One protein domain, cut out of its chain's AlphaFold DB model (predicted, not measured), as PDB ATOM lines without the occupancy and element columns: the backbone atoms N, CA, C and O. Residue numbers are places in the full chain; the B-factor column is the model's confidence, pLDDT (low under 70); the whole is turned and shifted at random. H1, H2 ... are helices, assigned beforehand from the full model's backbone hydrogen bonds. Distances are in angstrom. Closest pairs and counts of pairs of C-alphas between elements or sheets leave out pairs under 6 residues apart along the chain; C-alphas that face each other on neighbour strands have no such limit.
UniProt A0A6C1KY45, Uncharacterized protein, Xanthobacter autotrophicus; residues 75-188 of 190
ATOM      1  N   PRO A  75      37.449  -0.999  21.166       47.25
ATOM      2  CA  PRO A  75      37.563  -0.855  19.687       47.25
ATOM      3  C   PRO A  75      38.938  -1.173  18.997       47.25
ATOM      4  O   PRO A  75      39.889  -0.449  19.220       47.25
ATOM      5  N   VAL A  76      39.046  -2.220  18.148       53.31
ATOM      6  CA  VAL A  76      40.203  -2.747  17.353       53.31
ATOM      7  C   VAL A  76      40.292  -1.714  16.273       53.31
ATOM      8  O   VAL A  76      39.292  -1.431  15.616       53.31
ATOM      9  N   ASP A  77      41.496  -1.231  16.070       62.19
ATOM     10  CA  ASP A  77      41.878  -0.520  14.877       62.19
ATOM     11  C   ASP A  77      41.491  -1.335  13.613       62.19
ATOM     12  O   ASP A  77      42.186  -2.256  13.172       62.19
ATOM     13  N   LEU A  78      40.298  -1.050  13.074       64.44
ATOM     14  CA  LEU A  78      39.758  -1.699  11.878       64.44
ATOM     15  C   LEU A  78      40.627  -1.377  10.661       64.44
ATOM     16  O   LEU A  78      40.711  -2.193   9.745       64.44
ATOM     17  N   ASP A  79      41.304  -0.231  10.678       70.44
ATOM     18  CA  ASP A  79      42.239   0.173   9.641       70.44
ATOM     19  C   ASP A  79      43.550  -0.614   9.766       70.44
ATOM     20  O   ASP A  79      44.029  -1.131   8.761       70.44
ATOM     21  N   ARG A  80      44.038  -0.913  10.979       74.94
ATOM     22  CA  ARG A  80      45.075  -1.940  11.190       74.94
ATOM     23  C   ARG A  80      44.631  -3.318  10.706       74.94
ATOM     24  O   ARG A  80      45.453  -4.039  10.148       74.94
ATOM     25  N   LEU A  81      43.377  -3.727  10.911       75.62
ATOM     26  CA  LEU A  81      42.925  -5.046  10.449       75.62
ATOM     27  C   LEU A  81      42.789  -5.109   8.916       75.62
ATOM     28  O   LEU A  81      43.059  -6.157   8.328       75.62
ATOM     29  N   ARG A  82      42.453  -3.985   8.266       76.31
ATOM     30  CA  ARG A  82      42.549  -3.803   6.807       76.31
ATOM     31  C   ARG A  82      43.998  -3.821   6.324       76.31
ATOM     32  O   ARG A  82      44.282  -4.533   5.368       76.31
ATOM     33  N   ASP A  83      44.903  -3.106   6.987       81.62
ATOM     34  CA  ASP A  83      46.340  -3.102   6.691       81.62
ATOM     35  C   ASP A  83      46.932  -4.511   6.808       81.62
ATOM     36  O   ASP A  83      47.633  -4.963   5.906       81.62
ATOM     37  N   GLU A  84      46.626  -5.231   7.893       84.75
ATOM     38  CA  GLU A  84      47.030  -6.626   8.081       84.75
ATOM     39  C   GLU A  84      46.440  -7.505   6.961       84.75
ATOM     40  O   GLU A  84      47.178  -8.260   6.332       84.75
ATOM     41  N   ALA A  85      45.155  -7.364   6.617       85.75
ATOM     42  CA  ALA A  85      44.548  -8.109   5.508       85.75
ATOM     43  C   ALA A  85      45.210  -7.826   4.145       85.75
ATOM     44  O   ALA A  85      45.454  -8.758   3.374       85.75
ATOM     45  N   GLN A  86      45.536  -6.565   3.849       85.25
ATOM     46  CA  GLN A  86      46.245  -6.178   2.628       85.25
ATOM     47  C   GLN A  86      47.680  -6.714   2.615       85.25
ATOM     48  O   GLN A  86      48.113  -7.249   1.595       85.25
ATOM     49  N   ALA A  87      48.399  -6.641   3.738       87.12
ATOM     50  CA  ALA A  87      49.748  -7.184   3.867       87.12
ATOM     51  C   ALA A  87      49.762  -8.713   3.706       87.12
ATOM     52  O   ALA A  87      50.593  -9.245   2.967       87.12
ATOM     53  N   LEU A  88      48.792  -9.423   4.301       88.56
ATOM     54  CA  LEU A  88      48.607 -10.857   4.076       88.56
ATOM     55  C   LEU A  88      48.355 -11.145   2.597       88.56
ATOM     56  O   LEU A  88      48.983 -12.045   2.049       88.56
ATOM     57  N   ARG A  89      47.458 -10.397   1.945       86.81
ATOM     58  CA  ARG A  89      47.151 -10.583   0.524       86.81
ATOM     59  C   ARG A  89      48.389 -10.379  -0.351       86.81
ATOM     60  O   ARG A  89      48.709 -11.265  -1.135       86.81
ATOM     61  N   GLN A  90      49.129  -9.287  -0.162       88.31
ATOM     62  CA  GLN A  90      50.370  -9.006  -0.893       88.31
ATOM     63  C   GLN A  90      51.432 -10.094  -0.671       88.31
ATOM     64  O   GLN A  90      52.085 -10.529  -1.621       88.31
ATOM     65  N   TRP A  91      51.587 -10.585   0.562       90.06
ATOM     66  CA  TRP A  91      52.499 -11.691   0.866       90.06
ATOM     67  C   TRP A  91      52.042 -13.013   0.235       90.06
ATOM     68  O   TRP A  91      52.852 -13.769  -0.300       90.06
ATOM     69  N   LEU A  92      50.736 -13.288   0.253       88.75
ATOM     70  CA  LEU A  92      50.150 -14.470  -0.370       88.75
ATOM     71  C   LEU A  92      50.219 -14.415  -1.896       88.75
ATOM     72  O   LEU A  92      50.361 -15.471  -2.503       88.75
ATOM     73  N   GLU A  93      50.140 -13.249  -2.537       86.44
ATOM     74  CA  GLU A  93      50.266 -13.096  -3.995       86.44
ATOM     75  C   GLU A  93      51.672 -13.477  -4.508       86.44
ATOM     76  O   GLU A  93      51.805 -13.906  -5.656       86.44
ATOM     77  N   GLN A  94      52.699 -13.472  -3.646       84.88
ATOM     78  CA  GLN A  94      54.051 -13.932  -3.987       84.88
ATOM     79  C   GLN A  94      54.082 -15.397  -4.460       84.88
ATOM     80  O   GLN A  94      53.353 -16.269  -3.972       84.88
ATOM     81  N   SER A  95      54.965 -15.688  -5.416       70.75
ATOM     82  CA  SER A  95      55.105 -17.018  -6.017       70.75
ATOM     83  C   SER A  95      55.813 -18.001  -5.083       70.75
ATOM     84  O   SER A  95      57.037 -18.020  -4.995       70.75
ATOM     85  N   GLY A  96      55.043 -18.876  -4.433       81.75
ATOM     86  CA  GLY A  96      55.585 -19.983  -3.649       81.75
ATOM     87  C   GLY A  96      54.547 -21.057  -3.320       81.75
ATOM     88  O   GLY A  96      53.352 -20.791  -3.192       81.75
ATOM     89  N   GLN A  97      55.007 -22.303  -3.170       81.88
ATOM     90  CA  GLN A  97      54.135 -23.454  -2.895       81.88
ATOM     91  C   GLN A  97      53.414 -23.328  -1.539       81.88
ATOM     92  O   GLN A  97      52.273 -23.768  -1.400       81.88
ATOM     93  N   ARG A  98      54.058 -22.690  -0.550       83.81
ATOM     94  CA  ARG A  98      53.477 -22.414   0.773       83.81
ATOM     95  C   ARG A  98      52.381 -21.349   0.682       83.81
ATOM     96  O   ARG A  98      51.287 -21.562   1.193       83.81
ATOM     97  N   GLN A  99      52.643 -20.252  -0.023       87.50
ATOM     98  CA  GLN A  99      51.692 -19.172  -0.282       87.50
ATOM     99  C   GLN A  99      50.434 -19.715  -0.972       87.50
ATOM    100  O   GLN A  99      49.327 -19.474  -0.500       87.50
ATOM    101  N   ALA A 100      50.588 -20.545  -2.010       82.25
ATOM    102  CA  ALA A 100      49.466 -21.176  -2.706       82.25
ATOM    103  C   ALA A 100      48.567 -22.029  -1.782       82.25
ATOM    104  O   ALA A 100      47.345 -21.984  -1.908       82.25
ATOM    105  N   GLN A 101      49.147 -22.762  -0.822       85.62
ATOM    106  CA  GLN A 101      48.384 -23.531   0.176       85.62
ATOM    107  C   GLN A 101      47.673 -22.638   1.206       85.62
ATOM    108  O   GLN A 101      46.604 -22.998   1.700       85.62
ATOM    109  N   LEU A 102      48.259 -21.486   1.542       88.75
ATOM    110  CA  LEU A 102      47.714 -20.553   2.528       88.75
ATOM    111  C   LEU A 102      46.656 -19.606   1.935       88.75
ATOM    112  O   LEU A 102      45.752 -19.222   2.672       88.75
ATOM    113  N   ARG A 103      46.679 -19.317   0.621       86.69
ATOM    114  CA  ARG A 103      45.627 -18.555  -0.097       86.69
ATOM    115  C   ARG A 103      44.232 -19.112   0.173       86.69
ATOM    116  O   ARG A 103      43.368 -18.395   0.657       86.69
ATOM    117  N   ALA A 104      44.050 -20.422  -0.000       85.12
ATOM    118  CA  ALA A 104      42.780 -21.108   0.269       85.12
ATOM    119  C   ALA A 104      42.316 -21.039   1.744       85.12
ATOM    120  O   ALA A 104      41.224 -21.498   2.072       85.12
ATOM    121  N   ARG A 105      43.149 -20.504   2.647       87.12
ATOM    122  CA  ARG A 105      42.893 -20.362   4.085       87.12
ATOM    123  C   ARG A 105      43.056 -18.917   4.575       87.12
ATOM    124  O   ARG A 105      43.025 -18.706   5.785       87.12
ATOM    125  N   ALA A 106      43.185 -17.926   3.686       87.25
ATOM    126  CA  ALA A 106      43.434 -16.525   4.047       87.25
ATOM    127  C   ALA A 106      42.410 -15.990   5.066       87.25
ATOM    128  O   ALA A 106      42.789 -15.438   6.098       87.25
ATOM    129  N   LYS A 107      41.116 -16.266   4.850       84.69
ATOM    130  CA  LYS A 107      40.035 -15.886   5.776       84.69
ATOM    131  C   LYS A 107      40.129 -16.592   7.140       84.69
ATOM    132  O   LYS A 107      39.878 -15.960   8.167       84.69
ATOM    133  N   GLU A 108      40.548 -17.862   7.195       86.38
ATOM    134  CA  GLU A 108      40.809 -18.559   8.470       86.38
ATOM    135  C   GLU A 108      41.997 -17.935   9.213       86.38
ATOM    136  O   GLU A 108      41.929 -17.748  10.429       86.38
ATOM    137  N   ILE A 109      43.071 -17.602   8.491       89.69
ATOM    138  CA  ILE A 109      44.291 -16.993   9.035       89.69
ATOM    139  C   ILE A 109      43.971 -15.611   9.609       89.69
ATOM    140  O   ILE A 109      44.269 -15.375  10.777       89.69
ATOM    141  N   MET A 110      43.277 -14.745   8.862       87.19
ATOM    142  CA  MET A 110      42.855 -13.427   9.355       87.19
ATOM    143  C   MET A 110      41.892 -13.513  10.544       87.19
ATOM    144  O   MET A 110      42.067 -12.792  11.524       87.19
ATOM    145  N   THR A 111      40.913 -14.427  10.515       82.62
ATOM    146  CA  THR A 111      40.014 -14.640  11.667       82.62
ATOM    147  C   THR A 111      40.807 -15.086  12.899       82.62
ATOM    148  O   THR A 111      40.561 -14.617  14.009       82.62
ATOM    149  N   SER A 112      41.789 -15.974  12.711       86.06
ATOM    150  CA  SER A 112      42.663 -16.451  13.789       86.06
ATOM    151  C   SER A 112      43.559 -15.336  14.321       86.06
ATOM    152  O   SER A 112      43.691 -15.207  15.534       86.06
ATOM    153  N   ARG A 113      44.118 -14.503  13.434       86.88
ATOM    154  CA  ARG A 113      44.932 -13.333  13.775       86.88
ATOM    155  C   ARG A 113      44.137 -12.345  14.623       86.88
ATOM    156  O   ARG A 113      44.590 -11.991  15.704       86.88
ATOM    157  N   ALA A 114      42.928 -11.990  14.195       80.50
ATOM    158  CA  ALA A 114      42.047 -11.085  14.927       80.50
ATOM    159  C   ALA A 114      41.683 -11.604  16.329       80.50
ATOM    160  O   ALA A 114      41.664 -10.846  17.297       80.50
ATOM    161  N   LEU A 115      41.408 -12.908  16.457       79.88
ATOM    162  CA  LEU A 115      41.123 -13.538  17.749       79.88
ATOM    163  C   LEU A 115      42.372 -13.627  18.639       79.88
ATOM    164  O   LEU A 115      42.258 -13.455  19.849       79.88
ATOM    165  N   TYR A 116      43.549 -13.863  18.052       82.62
ATOM    166  CA  TYR A 116      44.835 -13.871  18.750       82.62
ATOM    167  C   TYR A 116      45.178 -12.496  19.326       82.62
ATOM    168  O   TYR A 116      45.402 -12.383  20.530       82.62
ATOM    169  N   THR A 117      45.142 -11.442  18.503       77.44
ATOM    170  CA  THR A 117      45.444 -10.072  18.944       77.44
ATOM    171  C   THR A 117      44.430  -9.585  19.975       77.44
ATOM    172  O   THR A 117      44.821  -9.002  20.985       77.44
ATOM    173  N   SER A 118      43.146  -9.913  19.786       72.19
ATOM    174  CA  SER A 118      42.103  -9.630  20.775       72.19
ATOM    175  C   SER A 118      42.352 -10.342  22.105       72.19
ATOM    176  O   SER A 118      42.126  -9.750  23.154       72.19
ATOM    177  N   HIS A 119      42.833 -11.591  22.089       74.00
ATOM    178  CA  HIS A 119      43.160 -12.313  23.319       74.00
ATOM    179  C   HIS A 119      44.324 -11.653  24.048       74.00
ATOM    180  O   HIS A 119      44.183 -11.252  25.198       74.00
ATOM    181  N   LEU A 120      45.444 -11.494  23.339       73.94
ATOM    182  CA  LEU A 120      46.702 -11.002  23.882       73.94
ATOM    183  C   LEU A 120      46.561  -9.593  24.466       73.94
ATOM    184  O   LEU A 120      47.134  -9.297  25.511       73.94
ATOM    185  N   ALA A 121      45.749  -8.734  23.852       68.00
ATOM    186  CA  ALA A 121      45.506  -7.391  24.363       68.00
ATOM    187  C   ALA A 121      44.481  -7.345  25.526       68.00
ATOM    188  O   ALA A 121      44.512  -6.401  26.318       68.00
ATOM    189  N   LEU A 122      43.625  -8.367  25.690       66.44
ATOM    190  CA  LEU A 122      42.715  -8.514  26.840       66.44
ATOM    191  C   LEU A 122      43.385  -9.149  28.069       66.44
ATOM    192  O   LEU A 122      43.174  -8.683  29.187       66.44
ATOM    193  N   THR A 123      44.161 -10.220  27.882       69.12
ATOM    194  CA  THR A 123      44.794 -10.981  28.977       69.12
ATOM    195  C   THR A 123      46.214 -10.508  29.281       69.12
ATOM    196  O   THR A 123      46.658 -10.590  30.424       69.12
ATOM    197  N   GLY A 124      46.928  -9.984  28.282       68.00
ATOM    198  CA  GLY A 124      48.378  -9.794  28.330       68.00
ATOM    199  C   GLY A 124      49.182 -11.072  28.060       68.00
ATOM    200  O   GLY A 124      50.400 -11.034  28.197       68.00
ATOM    201  N   GLU A 125      48.524 -12.176  27.689       76.88
ATOM    202  CA  GLU A 125      49.112 -13.510  27.495       76.88
ATOM    203  C   GLU A 125      48.697 -14.110  26.139       76.88
ATOM    204  O   GLU A 125      47.620 -13.818  25.620       76.88
ATOM    205  N   GLU A 126      49.522 -14.987  25.563       81.19
ATOM    206  CA  GLU A 126      49.172 -15.693  24.324       81.19
ATOM    207  C   GLU A 126      48.042 -16.724  24.541       81.19
ATOM    208  O   GLU A 126      48.050 -17.467  25.527       81.19
ATOM    209  N   PRO A 127      47.073 -16.845  23.611       81.00
ATOM    210  CA  PRO A 127      46.024 -17.853  23.710       81.00
ATOM    211  C   PRO A 127      46.584 -19.260  23.497       81.00
ATOM    212  O   PRO A 127      47.175 -19.571  22.463       81.00
ATOM    213  N   THR A 128      46.260 -20.182  24.403       87.75
ATOM    214  CA  THR A 128      46.551 -21.605  24.181       87.75
ATOM    215  C   THR A 128      45.846 -22.131  22.923       87.75
ATOM    216  O   THR A 128      44.739 -21.704  22.572       87.75
ATOM    217  N   HIS A 129      46.414 -23.171  22.297       89.75
ATOM    218  CA  HIS A 129      45.819 -23.858  21.134       89.75
ATOM    219  C   HIS A 129      44.340 -24.228  21.338       89.75
ATOM    220  O   HIS A 129      43.541 -24.228  20.397       89.75
ATOM    221  N   ARG A 130      43.965 -24.557  22.584       83.88
ATOM    222  CA  ARG A 130      42.589 -24.875  22.956       83.88
ATOM    223  C   ARG A 130      41.703 -23.632  22.921       83.88
ATOM    224  O   ARG A 130      40.676 -23.691  22.248       83.88
ATOM    225  N   GLN A 131      42.096 -22.545  23.592       82.50
ATOM    226  CA  GLN A 131      41.343 -21.286  23.604       82.50
ATOM    227  C   GLN A 131      41.129 -20.761  22.181       82.50
ATOM    228  O   GLN A 131      39.988 -20.467  21.829       82.50
ATOM    229  N   LEU A 132      42.170 -20.755  21.336       83.31
ATOM    230  CA  LEU A 132      42.053 -20.335  19.936       83.31
ATOM    231  C   LEU A 132      41.099 -21.244  19.137       83.31
ATOM    232  O   LEU A 132      40.224 -20.749  18.429       83.31
ATOM    233  N   SER A 133      41.189 -22.575  19.295       83.50
ATOM    234  CA  SER A 133      40.270 -23.510  18.616       83.50
ATOM    235  C   SER A 133      38.805 -23.352  19.052       83.50
ATOM    236  O   SER A 133      37.890 -23.511  18.241       83.50
ATOM    237  N   GLU A 134      38.561 -23.028  20.324       81.88
ATOM    238  CA  GLU A 134      37.214 -22.819  20.858       81.88
ATOM    239  C   GLU A 134      36.657 -21.445  20.440       81.88
ATOM    240  O   GLU A 134      35.498 -21.378  20.026       81.88
ATOM    241  N   ALA A 135      37.495 -20.399  20.407       79.06
ATOM    242  CA  ALA A 135      37.163 -19.077  19.868       79.06
ATOM    243  C   ALA A 135      36.777 -19.142  18.380       79.06
ATOM    244  O   ALA A 135      35.691 -18.703  17.998       79.06
ATOM    245  N   LEU A 136      37.615 -19.773  17.548       79.50
ATOM    246  CA  LEU A 136      37.349 -19.982  16.119       79.50
ATOM    247  C   LEU A 136      36.061 -20.769  15.885       79.50
ATOM    248  O   LEU A 136      35.264 -20.403  15.019       79.50
ATOM    249  N   SER A 137      35.814 -21.808  16.691       80.31
ATOM    250  CA  SER A 137      34.566 -22.574  16.607       80.31
ATOM    251  C   SER A 137      33.347 -21.722  16.962       80.31
ATOM    252  O   SER A 137      32.310 -21.804  16.304       80.31
ATOM    253  N   ALA A 138      33.469 -20.878  17.991       74.25
ATOM    254  CA  ALA A 138      32.408 -19.979  18.429       74.25
ATOM    255  C   ALA A 138      32.139 -18.825  17.463       74.25
ATOM    256  O   ALA A 138      31.017 -18.304  17.460       74.25
ATOM    257  N   LYS A 139      33.133 -18.448  16.654       71.12
ATOM    258  CA  LYS A 139      33.042 -17.354  15.690       71.12
ATOM    259  C   LYS A 139      32.537 -17.801  14.319       71.12
ATOM    260  O   LYS A 139      31.586 -17.224  13.809       71.12
ATOM    261  N   THR A 140      33.117 -18.861  13.762       70.88
ATOM    262  CA  THR A 140      32.777 -19.384  12.423       70.88
ATOM    263  C   THR A 140      31.571 -20.331  12.409       70.88
ATOM    264  O   THR A 140      31.103 -20.723  11.343       70.88
ATOM    265  N   GLY A 141      31.116 -20.803  13.577       73.25
ATOM    266  CA  GLY A 141      30.103 -21.861  13.692       73.25
ATOM    267  C   GLY A 141      30.567 -23.250  13.222       73.25
ATOM    268  O   GLY A 141      29.794 -24.209  13.293       73.25
ATOM    269  N   THR A 142      31.818 -23.375  12.772       78.19
ATOM    270  CA  THR A 142      32.433 -24.610  12.269       78.19
ATOM    271  C   THR A 142      33.257 -25.268  13.375       78.19
ATOM    272  O   THR A 142      33.863 -24.589  14.193       78.19
ATOM    273  N   ALA A 143      33.289 -26.599  13.454       81.31
ATOM    274  CA  ALA A 143      34.005 -27.286  14.529       81.31
ATOM    275  C   ALA A 143      35.524 -27.331  14.278       81.31
ATOM    276  O   ALA A 143      35.987 -28.113  13.448       81.31
ATOM    277  N   PHE A 144      36.306 -26.564  15.044       80.19
ATOM    278  CA  PHE A 144      37.770 -26.634  15.033       80.19
ATOM    279  C   PHE A 144      38.309 -27.582  16.117       80.19
ATOM    280  O   PHE A 144      37.861 -27.615  17.269       80.19
ATOM    281  N   THR A 145      39.313 -28.374  15.740       89.75
ATOM    282  CA  THR A 145      40.092 -29.221  16.653       89.75
ATOM    283  C   THR A 145      41.266 -28.452  17.259       89.75
ATOM    284  O   THR A 145      41.767 -27.494  16.673       89.75
ATOM    285  N   ILE A 146      41.777 -28.922  18.403       88.88
ATOM    286  CA  ILE A 146      42.959 -28.332  19.059       88.88
ATOM    287  C   ILE A 146      44.178 -28.340  18.115       88.88
ATOM    288  O   ILE A 146      44.912 -27.362  18.061       88.88
ATOM    289  N   ARG A 147      44.348 -29.391  17.293       91.69
ATOM    290  CA  ARG A 147      45.421 -29.476  16.280       91.69
ATOM    291  C   ARG A 147      45.259 -28.452  15.147       91.69
ATOM    292  O   ARG A 147      46.260 -27.998  14.607       91.69
ATOM    293  N   GLN A 148      44.031 -28.088  14.767       88.31
ATOM    294  CA  GLN A 148      43.812 -26.985  13.818       88.31
ATOM    295  C   GLN A 148      44.108 -25.631  14.470       88.31
ATOM    296  O   GLN A 148      44.726 -24.796  13.821       88.31
ATOM    297  N   GLY A 149      43.737 -25.445  15.744       87.50
ATOM    298  CA  GLY A 149      44.104 -24.261  16.530       87.50
ATOM    299  C   GLY A 149      45.619 -24.077  16.628       87.50
ATOM    300  O   GLY A 149      46.111 -23.005  16.304       87.50
ATOM    301  N   GLN A 150      46.358 -25.141  16.967       91.69
ATOM    302  CA  GLN A 150      47.824 -25.150  16.959       91.69
ATOM    303  C   GLN A 150      48.385 -24.726  15.597       91.69
ATOM    304  O   GLN A 150      49.074 -23.723  15.518       91.69
ATOM    305  N   ARG A 151      48.003 -25.410  14.507       92.56
ATOM    306  CA  ARG A 151      48.485 -25.076  13.153       92.56
ATOM    307  C   ARG A 151      48.203 -23.632  12.741       92.56
ATOM    308  O   ARG A 151      48.944 -23.086  11.932       92.56
ATOM    309  N   LEU A 152      47.103 -23.043  13.213       90.31
ATOM    310  CA  LEU A 152      46.767 -21.646  12.944       90.31
ATOM    311  C   LEU A 152      47.635 -20.692  13.771       90.31
ATOM    312  O   LEU A 152      48.097 -19.708  13.209       90.31
ATOM    313  N   LEU A 153      47.935 -21.015  15.033       89.06
ATOM    314  CA  LEU A 153      48.895 -20.262  15.847       89.06
ATOM    315  C   LEU A 153      50.318 -20.344  15.263       89.06
ATOM    316  O   LEU A 153      50.918 -19.308  15.000       89.06
ATOM    317  N   ASP A 154      50.788 -21.549  14.913       90.69
ATOM    318  CA  ASP A 154      52.065 -21.770  14.215       90.69
ATOM    319  C   ASP A 154      52.149 -20.932  12.919       90.69
ATOM    320  O   ASP A 154      53.196 -20.386  12.574       90.69
ATOM    321  N   THR A 155      51.028 -20.811  12.190       91.44
ATOM    322  CA  THR A 155      50.935 -19.996  10.965       91.44
ATOM    323  C   THR A 155      50.979 -18.498  11.272       91.44
ATOM    324  O   THR A 155      51.600 -17.760  10.513       91.44
ATOM    325  N   ILE A 156      50.350 -18.033  12.360       90.12
ATOM    326  CA  ILE A 156      50.406 -16.624  12.783       90.12
ATOM    327  C   ILE A 156      51.846 -16.247  13.130       90.12
ATOM    328  O   ILE A 156      52.344 -15.288  12.547       90.12
ATOM    329  N   HIS A 157      52.521 -17.027  13.980       87.44
ATOM    330  CA  HIS A 157      53.897 -16.746  14.407       87.44
ATOM    331  C   HIS A 157      54.869 -16.782  13.216       87.44
ATOM    332  O   HIS A 157      55.634 -15.847  13.022       87.44
ATOM    333  N   MET A 158      54.748 -17.768  12.316       91.19
ATOM    334  CA  MET A 158      55.524 -17.805  11.065       91.19
ATOM    335  C   MET A 158      55.317 -16.551  10.189       91.19
ATOM    336  O   MET A 158      56.233 -16.133   9.484       91.19
ATOM    337  N   LEU A 159      54.117 -15.962  10.184       89.19
ATOM    338  CA  LEU A 159      53.825 -14.728   9.442       89.19
ATOM    339  C   LEU A 159      54.297 -13.466  10.198       89.19
ATOM    340  O   LEU A 159      54.612 -12.468   9.551       89.19
ATOM    341  N   GLU A 160      54.402 -13.506  11.533       86.69
ATOM    342  CA  GLU A 160      55.096 -12.484  12.339       86.69
ATOM    343  C   GLU A 160      56.608 -12.510  12.060       86.69
ATOM    344  O   GLU A 160      57.168 -11.478  11.694       86.69
ATOM    345  N   ASP A 161      57.237 -13.689  12.096       84.62
ATOM    346  CA  ASP A 161      58.655 -13.897  11.757       84.62
ATOM    347  C   ASP A 161      58.985 -13.468  10.316       84.62
ATOM    348  O   ASP A 161      60.064 -12.946  10.035       84.62
ATOM    349  N   ALA A 162      58.046 -13.670   9.385       84.44
ATOM    350  CA  ALA A 162      58.167 -13.239   7.993       84.44
ATOM    351  C   ALA A 162      57.887 -11.736   7.776       84.44
ATOM    352  O   ALA A 162      57.935 -11.276   6.633       84.44
ATOM    353  N   GLY A 163      57.576 -10.974   8.832       83.62
ATOM    354  CA  GLY A 163      57.332  -9.531   8.766       83.62
ATOM    355  C   GLY A 163      56.033  -9.124   8.061       83.62
ATOM    356  O   GLY A 163      55.913  -7.982   7.627       83.62
ATOM    357  N   VAL A 164      55.062 -10.037   7.925       86.12
ATOM    358  CA  VAL A 164      53.772  -9.763   7.257       86.12
ATOM    359  C   VAL A 164      52.905  -8.831   8.095       86.12
ATOM    360  O   VAL A 164      52.192  -7.984   7.564       86.12
ATOM    361  N   TRP A 165      52.971  -8.968   9.418       82.31
ATOM    362  CA  TRP A 165      52.195  -8.153  10.341       82.31
ATOM    363  C   TRP A 165      53.047  -7.035  10.936       82.31
ATOM    364  O   TRP A 165      54.186  -7.254  11.349       82.31
ATOM    365  N   LYS A 166      52.459  -5.845  11.085       72.00
ATOM    366  CA  LYS A 166      53.038  -4.795  11.933       72.00
ATOM    367  C   LYS A 166      53.136  -5.322  13.377       72.00
ATOM    368  O   LYS A 166      52.193  -5.986  13.826       72.00
ATOM    369  N   PRO A 167      54.193  -5.010  14.148       66.19
ATOM    370  CA  PRO A 167      54.254  -5.380  15.562       66.19
ATOM    371  C   PRO A 167      53.039  -4.835  16.327       66.19
ATOM    372  O   PRO A 167      52.440  -3.819  15.952       66.19
ATOM    373  N   LEU A 168      52.625  -5.537  17.380       63.94
ATOM    374  CA  LEU A 168      51.526  -5.084  18.232       63.94
ATOM    375  C   LEU A 168      51.975  -3.866  19.056       63.94
ATOM    376  O   LEU A 168      53.120  -3.837  19.518       63.94
ATOM    377  N   PRO A 169      51.118  -2.841  19.230       52.97
ATOM    378  CA  PRO A 169      51.473  -1.676  20.023       52.97
ATOM    379  C   PRO A 169      51.717  -2.083  21.478       52.97
ATOM    380  O   PRO A 169      51.006  -2.908  22.045       52.97
ATOM    381  N   SER A 170      52.694  -1.447  22.121       49.88
ATOM    382  CA  SER A 170      53.027  -1.695  23.533       49.88
ATOM    383  C   SER A 170      51.940  -1.221  24.513       49.88
ATOM    384  O   SER A 170      52.045  -1.467  25.714       49.88
ATOM    385  N   ARG A 171      50.924  -0.494  24.027       44.62
ATOM    386  CA  ARG A 171      49.791   0.017  24.811       44.62
ATOM    387  C   ARG A 171      48.563  -0.863  24.596       44.62
ATOM    388  O   ARG A 171      48.266  -1.255  23.477       44.62
ATOM    389  N   ARG A 172      47.850  -1.139  25.692       48.03
ATOM    390  CA  ARG A 172      46.710  -2.074  25.772       48.03
ATOM    391  C   ARG A 172      45.362  -1.439  25.407       48.03
ATOM    392  O   ARG A 172      44.308  -2.015  25.684       48.03
ATOM    393  N   ASP A 173      45.378  -0.234  24.857       40.12
ATOM    394  CA  ASP A 173      44.186   0.566  24.616       40.12
ATOM    395  C   ASP A 173      43.830   0.515  23.126       40.12
ATOM    396  O   ASP A 173      44.719   0.743  22.317       40.12
ATOM    397  N   GLU A 174      42.554   0.176  22.827       42.19
ATOM    398  CA  GLU A 174      41.912  -0.048  21.494       42.19
ATOM    399  C   GLU A 174      41.804  -1.551  21.002       42.19
ATOM    400  O   GLU A 174      42.743  -2.094  20.428       42.19
ATOM    401  N   ILE A 175      40.651  -2.264  21.233       50.34
ATOM    402  CA  ILE A 175      40.352  -3.691  20.809       50.34
ATOM    403  C   ILE A 175      38.819  -4.082  20.594       50.34
ATOM    404  O   ILE A 175      38.100  -4.177  21.569       50.34
ATOM    405  N   VAL A 176      38.278  -4.398  19.391       56.06
ATOM    406  CA  VAL A 176      36.846  -4.326  18.885       56.06
ATOM    407  C   VAL A 176      36.032  -5.606  19.056       56.06
ATOM    408  O   VAL A 176      36.555  -6.715  19.139       56.06
ATOM    409  N   LEU A 177      34.711  -5.423  18.985       45.44
ATOM    410  CA  LEU A 177      33.701  -6.439  18.688       45.44
ATOM    411  C   LEU A 177      34.093  -7.417  17.551       45.44
ATOM    412  O   LEU A 177      34.131  -7.036  16.380       45.44
ATOM    413  N   PRO A 178      34.212  -8.728  17.827       47.56
ATOM    414  CA  PRO A 178      34.455  -9.730  16.786       47.56
ATOM    415  C   PRO A 178      33.452  -9.702  15.615       47.56
ATOM    416  O   PRO A 178      33.762 -10.180  14.528       47.56
ATOM    417  N   ASP A 179      32.233  -9.190  15.795       48.84
ATOM    418  CA  ASP A 179      31.202  -9.151  14.745       48.84
ATOM    419  C   ASP A 179      31.472  -8.116  13.645       48.84
ATOM    420  O   ASP A 179      31.129  -8.370  12.490       48.84
ATOM    421  N   GLU A 180      32.203  -7.044  13.948       50.47
ATOM    422  CA  GLU A 180      32.705  -6.110  12.934       50.47
ATOM    423  C   GLU A 180      33.853  -6.735  12.136       50.47
ATOM    424  O   GLU A 180      33.875  -6.618  10.915       50.47
ATOM    425  N   VAL A 181      34.718  -7.525  12.788       51.78
ATOM    426  CA  VAL A 181      35.739  -8.340  12.103       51.78
ATOM    427  C   VAL A 181      35.098  -9.326  11.118       51.78
ATOM    428  O   VAL A 181      35.630  -9.520  10.033       51.78
ATOM    429  N   SER A 182      33.947  -9.932  11.442       53.50
ATOM    430  CA  SER A 182      33.245 -10.813  10.488       53.50
ATOM    431  C   SER A 182      32.783 -10.069   9.242       53.50
ATOM    432  O   SER A 182      33.108 -10.517   8.149       53.50
ATOM    433  N   LYS A 183      32.082  -8.937   9.395       54.75
ATOM    434  CA  LYS A 183      31.646  -8.131   8.244       54.75
ATOM    435  C   LYS A 183      32.835  -7.648   7.424       54.75
ATOM    436  O   LYS A 183      32.843  -7.797   6.214       54.75
ATOM    437  N   LEU A 184      33.883  -7.168   8.089       56.94
ATOM    438  CA  LEU A 184      35.082  -6.694   7.414       56.94
ATOM    439  C   LEU A 184      35.790  -7.824   6.638       56.94
ATOM    440  O   LEU A 184      36.291  -7.570   5.556       56.94
ATOM    441  N   LEU A 185      35.797  -9.073   7.124       54.25
ATOM    442  CA  LEU A 185      36.339 -10.238   6.394       54.25
ATOM    443  C   LEU A 185      35.401 -10.804   5.304       54.25
ATOM    444  O   LEU A 185      35.837 -11.603   4.465       54.25
ATOM    445  N   GLU A 186      34.127 -10.411   5.319       62.19
ATOM    446  CA  GLU A 186      33.167 -10.634   4.234       62.19
ATOM    447  C   GLU A 186      33.337  -9.567   3.136       62.19
ATOM    448  O   GLU A 186      33.407  -9.934   1.965       62.19
ATOM    449  N   ASP A 187      33.512  -8.295   3.516       52.94
ATOM    450  CA  ASP A 187      33.776  -7.149   2.626       52.94
ATOM    451  C   ASP A 187      35.199  -7.165   2.025       52.94
ATOM    452  O   ASP A 187      35.435  -6.636   0.938       52.94
ATOM    453  N   LEU A 188      36.171  -7.757   2.729       54.03
ATOM    454  CA  LEU A 188      37.530  -7.963   2.234       54.03
ATOM    455  C   LEU A 188      37.575  -9.168   1.283       54.03
ATOM    456  O   LEU A 188      37.420 -10.332   1.680       54.03
TER     457      LEU A 188
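What this domain is: This is residues 75 to 188 of the 190 residues of an uncharacterized protein of Xanthobacter autotrophicus (UniProt A0A6C1KY45). H3 is the core, with H1, H4, H5 and H6 packed round it. H2 folds back on H1. The printed part has 114 residues, six named helices and no named strand: all helix, compact, radius of gyration of the C-alphas 13.3 A, spans 36 by 30 by 27 A.

How they stand to each other: H1, residues 78 to 93, and H2, residues 97 to 103, form a hairpin, closest C-alphas Leu 92 and Gln 99, 4.9 A. The hub H3, residues 106 to 123, touches H1; H4, residues 129 to 140; H5, residues 146 to 161; and H6, residues 178 to 187. H3 and H5 stand about perpendicular at 86 degrees, closest C-alphas Arg 113 and Ile 156, 6.5 A. In the six helices every O i to N i+4 pair is within hydrogen-bond range.

Where its parts are: H1 begins at C-alpha 78, (39.758, -1.699, 11.878), and H6 ends at C-alpha 187, (33.776, -7.149, 2.626).

The domain as a whole: The printed part has no cut, the link H5 to H6 is long, and pLDDT is under 70 at residues 75 to 78, 121 to 124 and 167 to 188.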